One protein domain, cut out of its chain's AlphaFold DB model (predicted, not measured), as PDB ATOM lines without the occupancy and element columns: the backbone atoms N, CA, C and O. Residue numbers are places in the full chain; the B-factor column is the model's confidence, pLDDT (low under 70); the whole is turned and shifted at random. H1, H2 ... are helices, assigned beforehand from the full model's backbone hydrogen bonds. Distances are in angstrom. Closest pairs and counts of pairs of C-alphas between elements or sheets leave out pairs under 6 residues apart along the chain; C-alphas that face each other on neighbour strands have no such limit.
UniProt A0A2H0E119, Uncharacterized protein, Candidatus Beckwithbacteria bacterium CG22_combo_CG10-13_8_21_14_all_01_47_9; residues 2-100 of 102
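This is residues 2 to 100 of the 102 residues of an uncharacterized protein of Candidatus Beckwithbacteria bacterium CG22_combo_CG10-13_8_21_14_all_01_47_9 (UniProt A0A2H0E119). A long helix, H1, runs along one side of an up-and-down bundle of three shorter helices, H2, H3 and H4, with H4 next to it; its residues 2 to 8 stick out. The 99 printed residues, all helix by class, have four named helices, H1 to H4 in chain order. The whole is only just compact, close to loose (radius of gyration of the C-alphas 15.1 A), spanning 53 by 30 by 17 A.

H1, residues 2 to 35, touches H4, residues 82 to 98, with residues 12 to 26 alone, at a shallow tilt of 28 degrees, opposite ways; the closest C-alphas, of Ala 19 and Phe 88, are 7.2 A apart. H2, residues 42 to 58, is apart from H1 and forms a hairpin with H3, residues 63 to 79; their closest C-alphas, Thr 45 and Ser 77, are 5.2 A apart. Every O i to N i+4 pair is within hydrogen-bond range in H1 and H2, 12 of 13 in H3, 11 of 13 in H4.

H1 is 49.7 A long from C-alpha 2 at (251.352, 260.278, 313.305). H4 ends at C-alpha 98 (240.776, 267.909, 303.880).

The printed part has no cut and no long link. Residues 2 to 10, 26 to 40 and 93 to 100 are among those under pLDDT 70.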
ATOM      1  N   LYS A   2     250.805 259.923 314.646       43.81
ATOM      2  CA  LYS A   2     251.352 260.278 313.305       43.81
ATOM      3  C   LYS A   2     251.114 259.227 312.192       43.81
ATOM      4  O   LYS A   2     250.985 259.589 311.027       43.81
ATOM      5  N   SER A   3     251.024 257.940 312.543       48.44
ATOM      6  CA  SER A   3     250.792 256.835 311.588       48.44
ATOM      7  C   SER A   3     249.356 256.798 311.036       48.44
ATOM      8  O   SER A   3     249.157 256.596 309.839       48.44
ATOM      9  N   LEU A   4     248.355 257.088 311.880       48.50
ATOM     10  CA  LEU A   4     246.947 257.132 311.471       48.50
ATOM     11  C   LEU A   4     246.690 258.278 310.488       48.50
ATOM     12  O   LEU A   4     246.109 258.038 309.441       48.50
ATOM     13  N   LEU A   5     247.236 259.474 310.744       49.81
ATOM     14  CA  LEU A   5     247.117 260.619 309.831       49.81
ATOM     15  C   LEU A   5     247.701 260.324 308.432       49.81
ATOM     16  O   LEU A   5     247.114 260.697 307.419       49.81
ATOM     17  N   LYS A   6     248.828 259.592 308.369       55.81
ATOM     18  CA  LYS A   6     249.448 259.136 307.110       55.81
ATOM     19  C   LYS A   6     248.591 258.102 306.368       55.81
ATOM     20  O   LYS A   6     248.520 258.156 305.142       55.81
ATOM     21  N   LYS A   7     247.941 257.174 307.083       59.66
ATOM     22  CA  LYS A   7     247.010 256.200 306.483       59.66
ATOM     23  C   LYS A   7     245.754 256.884 305.942       59.66
ATOM     24  O   LYS A   7     245.401 256.650 304.791       59.66
ATOM     25  N   THR A   8     245.134 257.773 306.716       60.12
ATOM     26  CA  THR A   8     243.924 258.494 306.292       60.12
ATOM     27  C   THR A   8     244.205 259.419 305.107       60.12
ATOM     28  O   THR A   8     243.408 259.469 304.174       60.12
ATOM     29  N   GLY A   9     245.366 260.085 305.085       61.81
ATOM     30  CA  GLY A   9     245.793 260.911 303.951       61.81
ATOM     31  C   GLY A   9     245.996 260.112 302.659       61.81
ATOM     32  O   GLY A   9     245.561 260.549 301.599       61.81
ATOM     33  N   ARG A  10     246.580 258.905 302.738       66.94
ATOM     34  CA  ARG A  10     246.740 258.018 301.570       66.94
ATOM     35  C   ARG A  10     245.406 257.532 301.011       66.94
ATOM     36  O   ARG A  10     245.254 257.492 299.798       66.94
ATOM     37  N   ILE A  11     244.444 257.198 301.869       72.88
ATOM     38  CA  ILE A  11     243.114 256.745 301.433       72.88
ATOM     39  C   ILE A  11     242.376 257.872 300.704       72.88
ATOM     40  O   ILE A  11     241.821 257.649 299.633       72.88
ATOM     41  N   VAL A  12     242.426 259.094 301.245       65.75
ATOM     42  CA  VAL A  12     241.837 260.276 300.594       65.75
ATOM     43  C   VAL A  12     242.514 260.547 299.252       65.75
ATOM     44  O   VAL A  12     241.816 260.786 298.275       65.75
ATOM     45  N   LEU A  13     243.845 260.449 299.178       67.50
ATOM     46  CA  LEU A  13     244.591 260.640 297.933       67.50
ATOM     47  C   LEU A  13     244.204 259.605 296.867       67.50
ATOM     48  O   LEU A  13     243.931 259.980 295.734       67.50
ATOM     49  N   ILE A  14     244.135 258.320 297.228       73.44
ATOM     50  CA  ILE A  14     243.732 257.242 296.312       73.44
ATOM     51  C   ILE A  14     242.310 257.478 295.799       73.44
ATOM     52  O   ILE A  14     242.054 257.319 294.609       73.44
ATOM     53  N   PHE A  15     241.400 257.904 296.674       71.56
ATOM     54  CA  PHE A  15     240.023 258.210 296.300       71.56
ATOM     55  C   PHE A  15     239.934 259.394 295.327       71.56
ATOM     56  O   PHE A  15     239.185 259.349 294.356       71.56
ATOM     57  N   LEU A  16     240.746 260.428 295.548       67.06
ATOM     58  CA  LEU A  16     240.832 261.607 294.686       67.06
ATOM     59  C   LEU A  16     241.411 261.257 293.312       67.06
ATOM     60  O   LEU A  16     240.882 261.691 292.295       67.06
ATOM     61  N   VAL A  17     242.454 260.424 293.278       73.75
ATOM     62  CA  VAL A  17     243.044 259.915 292.033       73.75
ATOM     63  C   VAL A  17     242.039 259.044 291.281       73.75
ATOM     64  O   VAL A  17     241.875 259.221 290.080       73.75
ATOM     65  N   ALA A  18     241.315 258.158 291.969       69.56
ATOM     66  CA  ALA A  18     240.272 257.344 291.351       69.56
ATOM     67  C   ALA A  18     239.145 258.210 290.767       69.56
ATOM     68  O   ALA A  18     238.747 258.000 289.624       69.56
ATOM     69  N   ALA A  19     238.685 259.226 291.505       67.06
ATOM     70  CA  ALA A  19     237.694 260.184 291.019       67.06
ATOM     71  C   ALA A  19     238.204 260.973 289.802       67.06
ATOM     72  O   ALA A  19     237.454 261.179 288.851       67.06
ATOM     73  N   LEU A  20     239.484 261.362 289.792       71.94
ATOM     74  CA  LEU A  20     240.114 262.072 288.677       71.94
ATOM     75  C   LEU A  20     240.245 261.189 287.427       71.94
ATOM     76  O   LEU A  20     239.956 261.643 286.325       71.94
ATOM     77  N   VAL A  21     240.647 259.926 287.586       75.62
ATOM     78  CA  VAL A  21     240.748 258.959 286.479       75.62
ATOM     79  C   VAL A  21     239.365 258.664 285.902       75.62
ATOM     80  O   VAL A  21     239.192 258.659 284.685       75.62
ATOM     81  N   PHE A  22     238.362 258.484 286.763       70.00
ATOM     82  CA  PHE A  22     236.981 258.261 286.336       70.00
ATOM     83  C   PHE A  22     236.400 259.489 285.622       70.00
ATOM     84  O   PHE A  22     235.718 259.357 284.603       70.00
ATOM     85  N   PHE A  23     236.726 260.687 286.111       69.62
ATOM     86  CA  PHE A  23     236.402 261.951 285.457       69.62
ATOM     87  C   PHE A  23     237.065 262.059 284.080       69.62
ATOM     88  O   PHE A  23     236.375 262.346 283.110       69.62
ATOM     89  N   ALA A  24     238.363 261.767 283.961       69.81
ATOM     90  CA  ALA A  24     239.087 261.826 282.691       69.81
ATOM     91  C   ALA A  24     238.527 260.834 281.653       69.81
ATOM     92  O   ALA A  24     238.309 261.203 280.499       69.81
ATOM     93  N   ALA A  25     238.215 259.604 282.072       70.25
ATOM     94  CA  ALA A  25     237.578 258.609 281.212       70.25
ATOM     95  C   ALA A  25     236.193 259.082 280.731       70.25
ATOM     96  O   ALA A  25     235.877 259.015 279.543       70.25
ATOM     97  N   SER A  26     235.391 259.641 281.633       67.25
ATOM     98  CA  SER A  26     234.042 260.122 281.318       67.25
ATOM     99  C   SER A  26     234.048 261.395 280.466       67.25
ATOM    100  O   SER A  26     233.191 261.550 279.600       67.25
ATOM    101  N   ALA A  27     235.033 262.274 280.668       66.19
ATOM    102  CA  ALA A  27     235.259 263.461 279.851       66.19
ATOM    103  C   ALA A  27     235.652 263.090 278.416       66.19
ATOM    104  O   ALA A  27     235.196 263.723 277.471       66.19
ATOM    105  N   SER A  28     236.448 262.031 278.235       65.56
ATOM    106  CA  SER A  28     236.805 261.536 276.901       65.56
ATOM    107  C   SER A  28     235.599 260.950 276.153       65.56
ATOM    108  O   SER A  28     235.422 261.210 274.964       65.56
ATOM    109  N   ALA A  29     234.715 260.242 276.864       62.91
ATOM    110  CA  ALA A  29     233.464 259.730 276.310       62.91
ATOM    111  C   ALA A  29     232.484 260.863 275.957       62.91
ATOM    112  O   ALA A  29     231.877 260.836 274.889       62.91
ATOM    113  N   GLY A  30     232.373 261.880 276.820       60.78
ATOM    114  CA  GLY A  30     231.580 263.081 276.556       60.78
ATOM    115  C   GLY A  30     232.122 263.907 275.387       60.78
ATOM    116  O   GLY A  30     231.351 264.338 274.540       60.78
ATOM    117  N   ALA A  31     233.443 264.057 275.261       59.62
ATOM    118  CA  ALA A  31     234.072 264.733 274.124       59.62
ATOM    119  C   ALA A  31     233.816 264.006 272.789       59.62
ATOM    120  O   ALA A  31     233.606 264.641 271.753       59.62
ATOM    121  N   LEU A  32     233.778 262.669 272.808       55.53
ATOM    122  CA  LEU A  32     233.462 261.863 271.626       55.53
ATOM    123  C   LEU A  32     231.994 262.017 271.205       55.53
ATOM    124  O   LEU A  32     231.699 262.078 270.012       55.53
ATOM    125  N   THR A  33     231.068 262.162 272.158       55.91
ATOM    126  CA  THR A  33     229.681 262.505 271.825       55.91
ATOM    127  C   THR A  33     229.569 263.936 271.274       55.91
ATOM    128  O   THR A  33     228.670 264.168 270.469       55.91
ATOM    129  N   THR A  34     230.516 264.849 271.599       57.09
ATOM    130  CA  THR A  34     230.645 266.256 271.102       57.09
ATOM    131  C   THR A  34     230.886 266.317 269.631       57.09
ATOM    132  O   THR A  34     230.204 267.055 268.922       57.09
ATOM    133  N   ALA A  35     231.779 265.455 269.177       57.12
ATOM    134  CA  ALA A  35     232.059 265.284 267.769       57.12
ATOM    135  C   ALA A  35     230.845 264.757 266.974       57.12
ATOM    136  O   ALA A  35     230.733 265.063 265.792       57.12
ATOM    137  N   ASN A  36     229.911 264.033 267.611       57.69
ATOM    138  CA  ASN A  36     228.764 263.390 266.949       57.69
ATOM    139  C   ASN A  36     227.437 264.180 267.021       57.69
ATOM    140  O   ASN A  36     226.395 263.667 266.618       57.69
ATOM    141  N   GLY A  37     227.450 265.434 267.488       51.66
ATOM    142  CA  GLY A  37     226.345 266.385 267.279       51.66
ATOM    143  C   GLY A  37     225.169 266.357 268.271       51.66
ATOM    144  O   GLY A  37     224.238 267.141 268.110       51.66
ATOM    145  N   SER A  38     225.183 265.533 269.324       58.88
ATOM    146  CA  SER A  38     224.066 265.424 270.288       58.88
ATOM    147  C   SER A  38     224.415 265.989 271.674       58.88
ATOM    148  O   SER A  38     224.616 265.222 272.616       58.88
ATOM    149  N   GLN A  39     224.607 267.306 271.806       60.41
ATOM    150  CA  GLN A  39     225.637 267.754 272.759       60.41
ATOM    151  C   GLN A  39     225.408 268.959 273.640       60.41
ATOM    152  O   GLN A  39     226.212 269.222 274.530       60.41
ATOM    153  N   TYR A  40     224.279 269.626 273.494       63.62
ATOM    154  CA  TYR A  40     223.884 270.615 274.475       63.62
ATOM    155  C   TYR A  40     222.430 270.396 274.842       63.62
ATOM    156  O   TYR A  40     221.533 270.586 274.024       63.62
ATOM    157  N   ASN A  41     222.206 269.977 276.086       73.75
ATOM    158  CA  ASN A  41     220.879 269.952 276.667       73.75
ATOM    159  C   ASN A  41     220.808 271.051 277.737       73.75
ATOM    160  O   ASN A  41     221.374 270.872 278.820       73.75
ATOM    161  N   PRO A  42     220.119 272.176 277.473       76.31
ATOM    162  CA  PRO A  42     220.053 273.292 278.412       76.31
ATOM    163  C   PRO A  42     219.452 272.885 279.764       76.31
ATOM    164  O   PRO A  42     219.829 273.443 280.790       76.31
ATOM    165  N   ILE A  43     218.581 271.871 279.792       82.56
ATOM    166  CA  ILE A  43     217.985 271.346 281.028       82.56
ATOM    167  C   ILE A  43     219.067 270.711 281.913       82.56
ATOM    168  O   ILE A  43     219.081 270.924 283.125       82.56
ATOM    169  N   ILE A  44     220.013 269.984 281.312       81.06
ATOM    170  CA  ILE A  44     221.128 269.357 282.033       81.06
ATOM    171  C   ILE A  44     222.084 270.425 282.576       81.06
ATOM    172  O   ILE A  44     222.506 270.347 283.729       81.06
ATOM    173  N   THR A  45     222.378 271.457 281.788       83.62
ATOM    174  CA  THR A  45     223.211 272.591 282.217       83.62
ATOM    175  C   THR A  45     222.596 273.337 283.403       83.62
ATOM    176  O   THR A  45     223.283 273.640 284.379       83.62
ATOM    177  N   ILE A  46     221.283 273.581 283.370       85.75
ATOM    178  CA  ILE A  46     220.557 274.202 284.486       85.75
ATOM    179  C   ILE A  46     220.607 273.303 285.727       85.75
ATOM    180  O   ILE A  46     220.859 273.795 286.827       85.75
ATOM    181  N   ALA A  47     220.436 271.988 285.565       85.94
ATOM    182  CA  ALA A  47     220.549 271.038 286.668       85.94
ATOM    183  C   ALA A  47     221.949 271.064 287.309       85.94
ATOM    184  O   ALA A  47     222.061 271.035 288.535       85.94
ATOM    185  N   TYR A  48     223.019 271.188 286.515       85.31
ATOM    186  CA  TYR A  48     224.390 271.355 287.018       85.31
ATOM    187  C   TYR A  48     224.556 272.627 287.855       85.31
ATOM    188  O   TYR A  48     225.097 272.571 288.960       85.31
ATOM    189  N   LEU A  49     224.057 273.764 287.361       86.81
ATOM    190  CA  LEU A  49     224.136 275.047 288.067       86.81
ATOM    191  C   LEU A  49     223.331 275.038 289.372       86.81
ATOM    192  O   LEU A  49     223.822 275.503 290.400       86.81
ATOM    193  N   LEU A  50     222.129 274.453 289.360       87.44
ATOM    194  CA  LEU A  50     221.319 274.259 290.568       87.44
ATOM    195  C   LEU A  50     222.051 273.399 291.595       87.44
ATOM    196  O   LEU A  50     222.077 273.740 292.775       87.44
ATOM    197  N   THR A  51     222.688 272.322 291.136       86.88
ATOM    198  CA  THR A  51     223.475 271.421 291.982       86.88
ATOM    199  C   THR A  51     224.639 272.175 292.633       86.88
ATOM    200  O   THR A  51     224.810 272.113 293.849       86.88
ATOM    201  N   ALA A  52     225.390 272.964 291.861       85.44
ATOM    202  CA  ALA A  52     226.476 273.795 292.382       85.44
ATOM    203  C   ALA A  52     225.988 274.840 293.400       85.44
ATOM    204  O   ALA A  52     226.618 275.009 294.444       85.44
ATOM    205  N   CYS A  53     224.846 275.486 293.146       84.25
ATOM    206  CA  CYS A  53     224.208 276.417 294.083       84.25
ATOM    207  C   CYS A  53     223.795 275.733 295.395       84.25
ATOM    208  O   CYS A  53     224.108 276.235 296.476       84.25
ATOM    209  N   LEU A  54     223.134 274.576 295.310       86.06
ATOM    210  CA  LEU A  54     222.729 273.772 296.467       86.06
ATOM    211  C   LEU A  54     223.940 273.390 297.320       86.06
ATOM    212  O   LEU A  54     223.935 273.592 298.533       86.06
ATOM    213  N   PHE A  55     225.013 272.900 296.699       82.00
ATOM    214  CA  PHE A  55     226.221 272.539 297.438       82.00
ATOM    215  C   PHE A  55     226.954 273.753 298.001       82.00
ATOM    216  O   PHE A  55     227.443 273.691 299.128       82.00
ATOM    217  N   SER A  56     226.991 274.869 297.274       81.62
ATOM    218  CA  SER A  56     227.547 276.124 297.783       81.62
ATOM    219  C   SER A  56     226.840 276.569 299.067       81.62
ATOM    220  O   SER A  56     227.496 277.053 299.991       81.62
ATOM    221  N   TYR A  57     225.522 276.365 299.152       80.50
ATOM    222  CA  TYR A  57     224.743 276.624 300.360       80.50
ATOM    223  C   TYR A  57     225.116 275.659 301.500       80.50
ATOM    224  O   TYR A  57     225.467 276.109 302.592       80.50
ATOM    225  N   PHE A  58     225.139 274.346 301.240       80.75
ATOM    226  CA  PHE A  58     225.473 273.329 302.252       80.75
ATOM    227  C   PHE A  58     226.890 273.457 302.824       80.75
ATOM    228  O   PHE A  58     227.105 273.202 304.006       80.75
ATOM    229  N   TYR A  59     227.865 273.850 302.005       76.31
ATOM    230  CA  TYR A  59     229.258 273.987 302.436       76.31
ATOM    231  C   TYR A  59     229.614 275.386 302.959       76.31
ATOM    232  O   TYR A  59     230.790 275.611 303.277       76.31
ATOM    233  N   SER A  60     228.623 276.286 303.065       79.81
ATOM    234  CA  SER A  60     228.779 277.697 303.455       79.81
ATOM    235  C   SER A  60     229.901 278.391 302.679       79.81
ATOM    236  O   SER A  60     230.773 279.035 303.260       79.81
ATOM    237  N   ALA A  61     229.915 278.196 301.360       75.81
ATOM    238  CA  ALA A  61     230.966 278.717 300.502       75.81
ATOM    239  C   ALA A  61     230.894 280.251 300.404       75.81
ATOM    240  O   ALA A  61     229.819 280.856 300.379       75.81
ATOM    241  N   THR A  62     232.054 280.896 300.326       81.81
ATOM    242  CA  THR A  62     232.147 282.338 300.080       81.81
ATOM    243  C   THR A  62     231.670 282.688 298.666       81.81
ATOM    244  O   THR A  62     231.661 281.851 297.765       81.81
ATOM    245  N   LYS A  63     231.329 283.962 298.414       80.19
ATOM    246  CA  LYS A  63     230.870 284.422 297.085       80.19
ATOM    247  C   LYS A  63     231.849 284.071 295.949       80.19
ATOM    248  O   LYS A  63     231.416 283.768 294.840       80.19
ATOM    249  N   ARG A  64     233.162 284.095 296.218       77.19
ATOM    250  CA  ARG A  64     234.202 283.712 295.241       77.19
ATOM    251  C   ARG A  64     234.216 282.210 294.959       77.19
ATOM    252  O   ARG A  64     234.365 281.810 293.805       77.19
ATOM    253  N   GLU A  65     234.051 281.387 295.987       78.31
ATOM    254  CA  GLU A  65     233.992 279.931 295.845       78.31
ATOM    255  C   GLU A  65     232.719 279.506 295.111       78.31
ATOM    256  O   GLU A  65     232.801 278.728 294.168       78.31
ATOM    257  N   MET A  66     231.575 280.110 295.448       81.50
ATOM    258  CA  MET A  66     230.305 279.906 294.747       81.50
ATOM    259  C   MET A  66     230.437 280.186 293.245       81.50
ATOM    260  O   MET A  66     230.031 279.369 292.421       81.50
ATOM    261  N   PHE A  67     231.049 281.317 292.876       82.50
ATOM    262  CA  PHE A  67     231.280 281.661 291.472       82.50
ATOM    263  C   PHE A  67     232.186 280.641 290.773       82.50
ATOM    264  O   PHE A  67     231.887 280.198 289.665       82.50
ATOM    265  N   SER A  68     233.257 280.216 291.447       83.19
ATOM    266  CA  SER A  68     234.180 279.201 290.926       83.19
ATOM    267  C   SER A  68     233.484 277.852 290.721       83.19
ATOM    268  O   SER A  68     233.745 277.167 289.735       83.19
ATOM    269  N   TRP A  69     232.560 277.480 291.610       82.94
ATOM    270  CA  TRP A  69     231.797 276.234 291.514       82.94
ATOM    271  C   TRP A  69     230.742 276.286 290.414       82.94
ATOM    272  O   TRP A  69     230.561 275.295 289.714       82.94
ATOM    273  N   CYS A  70     230.085 277.429 290.212       84.75
ATOM    274  CA  CYS A  70     229.175 277.621 289.084       84.75
ATOM    275  C   CYS A  70     229.916 277.568 287.741       84.75
ATOM    276  O   CYS A  70     229.440 276.911 286.819       84.75
ATOM    277  N   LEU A  71     231.092 278.196 287.634       84.50
ATOM    278  CA  LEU A  71     231.952 278.089 286.448       84.50
ATOM    279  C   LEU A  71     232.380 276.644 286.189       84.50
ATOM    280  O   LEU A  71     232.305 276.165 285.061       84.50
ATOM    281  N   LEU A  72     232.787 275.937 287.243       83.44
ATOM    282  CA  LEU A  72     233.148 274.531 287.157       83.44
ATOM    283  C   LEU A  72     231.952 273.687 286.688       83.44
ATOM    284  O   LEU A  72     232.087 272.917 285.747       83.44
ATOM    285  N   ALA A  73     230.770 273.868 287.276       85.81
ATOM    286  CA  ALA A  73     229.554 273.155 286.889       85.81
ATOM    287  C   ALA A  73     229.129 273.436 285.441       85.81
ATOM    288  O   ALA A  73     228.699 272.516 284.745       85.81
ATOM    289  N   LEU A  74     229.308 274.676 284.974       84.12
ATOM    290  CA  LEU A  74     229.091 275.051 283.581       84.12
ATOM    291  C   LEU A  74     230.054 274.307 282.654       84.12
ATOM    292  O   LEU A  74     229.637 273.799 281.629       84.12
ATOM    293  N   ILE A  75     231.333 274.199 283.010       81.06
ATOM    294  CA  ILE A  75     232.305 273.434 282.218       81.06
ATOM    295  C   ILE A  75     231.931 271.944 282.220       81.06
ATOM    296  O   ILE A  75     231.889 271.305 281.168       81.06
ATOM    297  N   LEU A  76     231.586 271.385 283.384       77.88
ATOM    298  CA  LEU A  76     231.212 269.976 283.499       77.88
ATOM    299  C   LEU A  76     229.974 269.606 282.681       77.88
ATOM    300  O   LEU A  76     229.925 268.480 282.192       77.88
ATOM    301  N   SER A  77     229.016 270.516 282.484       79.31
ATOM    302  CA  SER A  77     227.818 270.212 281.694       79.31
ATOM    303  C   SER A  77     228.106 269.899 280.226       79.31
ATOM    304  O   SER A  77     227.297 269.229 279.594       79.31
ATOM    305  N   PHE A  78     229.241 270.360 279.689       73.88
ATOM    306  CA  PHE A  78     229.669 270.058 278.316       73.88
ATOM    307  C   PHE A  78     230.611 268.858 278.237       73.88
ATOM    308  O   PHE A  78     230.641 268.167 277.222       73.88
ATOM    309  N   LEU A  79     231.397 268.609 279.288       73.06
ATOM    310  CA  LEU A  79     232.404 267.552 279.269       73.06
ATOM    311  C   LEU A  79     231.881 266.203 279.753       73.06
ATOM    312  O   LEU A  79     232.362 265.175 279.288       73.06
ATOM    313  N   VAL A  80     230.958 266.176 280.715       74.12
ATOM    314  CA  VAL A  80     230.656 264.944 281.451       74.12
ATOM    315  C   VAL A  80     229.167 264.780 281.706       74.12
ATOM    316  O   VAL A  80     228.434 265.729 281.986       74.12
ATOM    317  N   ASN A  81     228.723 263.528 281.677       76.31
ATOM    318  CA  ASN A  81     227.341 263.169 281.962       76.31
ATOM    319  C   ASN A  81     226.918 263.633 283.370       76.31
ATOM    320  O   ASN A  81     227.718 263.568 284.308       76.31
ATOM    321  N   PHE A  82     225.662 264.068 283.523       74.00
ATOM    322  CA  PHE A  82     225.163 264.755 284.725       74.00
ATOM    323  C   PHE A  82     225.463 264.017 286.033       74.00
ATOM    324  O   PHE A  82     225.908 264.612 287.012       74.00
ATOM    325  N   ILE A  83     225.264 262.699 286.040       74.75
ATOM    326  CA  ILE A  83     225.467 261.849 287.221       74.75
ATOM    327  C   ILE A  83     226.932 261.884 287.676       74.75
ATOM    328  O   ILE A  83     227.225 262.002 288.863       74.75
ATOM    329  N   ILE A  84     227.868 261.816 286.732       74.19
ATOM    330  CA  ILE A  84     229.299 261.737 287.036       74.19
ATOM    331  C   ILE A  84     229.821 263.107 287.465       74.19
ATOM    332  O   ILE A  84     230.572 263.208 288.437       74.19
ATOM    333  N   GLY A  85     229.405 264.177 286.788       77.81
ATOM    334  CA  GLY A  85     229.862 265.508 287.159       77.81
ATOM    335  C   GLY A  85     229.219 266.061 288.427       77.81
ATOM    336  O   GLY A  85     229.883 266.779 289.172       77.81
ATOM    337  N   SER A  86     227.974 265.691 288.737       77.88
ATOM    338  CA  SER A  86     227.371 266.015 290.037       77.88
ATOM    339  C   SER A  86     228.115 265.321 291.181       77.88
ATOM    340  O   SER A  86     228.481 265.992 292.143       77.88
ATOM    341  N   LEU A  87     228.454 264.032 291.048       79.38
ATOM    342  CA  LEU A  87     229.320 263.324 292.003       79.38
ATOM    343  C   LEU A  87     230.672 264.023 292.190       79.38
ATOM    344  O   LEU A  87     231.134 264.185 293.322       79.38
ATOM    345  N   PHE A  88     231.282 264.488 291.097       80.12
ATOM    346  CA  PHE A  88     232.531 265.243 291.154       80.12
ATOM    347  C   PHE A  88     232.370 266.551 291.944       80.12
ATOM    348  O   PHE A  88     233.164 266.820 292.845       80.12
ATOM    349  N   LEU A  89     231.305 267.317 291.691       79.25
ATOM    350  CA  LEU A  89     230.985 268.541 292.438       79.25
ATOM    351  C   LEU A  89     230.715 268.288 293.930       79.25
ATOM    352  O   LEU A  89     231.019 269.152 294.746       79.25
ATOM    353  N   VAL A  90     230.189 267.119 294.311       79.12
ATOM    354  CA  VAL A  90     229.979 266.758 295.728       79.12
ATOM    355  C   VAL A  90     231.286 266.392 296.420       79.12
ATOM    356  O   VAL A  90     231.487 266.724 297.590       79.12
ATOM    357  N   MET A  91     232.164 265.672 295.722       74.31
ATOM    358  CA  MET A  91     233.386 265.108 296.296       74.31
ATOM    359  C   MET A  91     234.555 266.090 296.315       74.31
ATOM    360  O   MET A  91     235.405 266.005 297.204       74.31
ATOM    361  N   LEU A  92     234.598 267.035 295.376       73.06
ATOM    362  CA  LEU A  92     235.684 268.005 295.256       73.06
ATOM    363  C   LEU A  92     235.815 268.933 296.490       73.06
ATOM    364  O   LEU A  92     236.927 269.063 297.008       73.06
ATOM    365  N   PRO A  93     234.733 269.518 297.045       69.81
ATOM    366  CA  PRO A  93     234.815 270.396 298.213       69.81
ATOM    367  C   PRO A  93     235.363 269.742 299.493       69.81
ATOM    368  O   PRO A  93     236.288 270.299 300.095       69.81
ATOM    369  N   PRO A  94     234.862 268.573 299.949       66.81
ATOM    370  CA  PRO A  94     235.396 267.926 301.143       66.81
ATOM    371  C   PRO A  94     236.826 267.425 300.924       66.81
ATOM    372  O   PRO A  94     237.608 267.385 301.877       66.81
ATOM    373  N   ALA A  95     237.189 267.072 299.688       65.19
ATOM    374  CA  ALA A  95     238.549 266.692 299.338       65.19
ATOM    375  C   ALA A  95     239.519 267.883 299.442       65.19
ATOM    376  O   ALA A  95     240.569 267.763 300.075       65.19
ATOM    377  N   LEU A  96     239.137 269.046 298.908       65.56
ATOM    378  CA  LEU A  96     239.938 270.270 298.961       65.56
ATOM    379  C   LEU A  96     240.095 270.809 300.396       65.56
ATOM    380  O   LEU A  96     241.222 271.110 300.803       65.56
ATOM    381  N   LYS A  97     239.022 270.811 301.206       64.81
ATOM    382  CA  LYS A  97     239.093 271.171 302.640       64.81
ATOM    383  C   LYS A  97     239.986 270.213 303.439       64.81
ATOM    384  O   LYS A  97     240.780 270.652 304.269       64.81
ATOM    385  N   LYS A  98     239.910 268.895 303.194       63.03
ATOM    386  CA  LYS A  98     240.776 267.909 303.880       63.03
ATOM    387  C   LYS A  98     242.256 268.078 303.547       63.03
ATOM    388  O   LYS A  98     243.094 267.792 304.400       63.03
ATOM    389  N   LEU A  99     242.573 268.521 302.334       61.31
ATOM    390  CA  LEU A  99     243.948 268.762 301.903       61.31
ATOM    391  C   LEU A  99     244.472 270.155 302.292       61.31
ATOM    392  O   LEU A  99     245.641 270.430 302.038       61.31
ATOM    393  N   ARG A 100     243.653 271.005 302.936       56.66
ATOM    394  CA  ARG A 100     243.979 272.409 303.255       56.66
ATOM    395  C   ARG A 100     244.449 273.210 302.029       56.66
ATOM    396  O   ARG A 100     245.305 274.080 302.160       56.66
TER     397      ARG A 100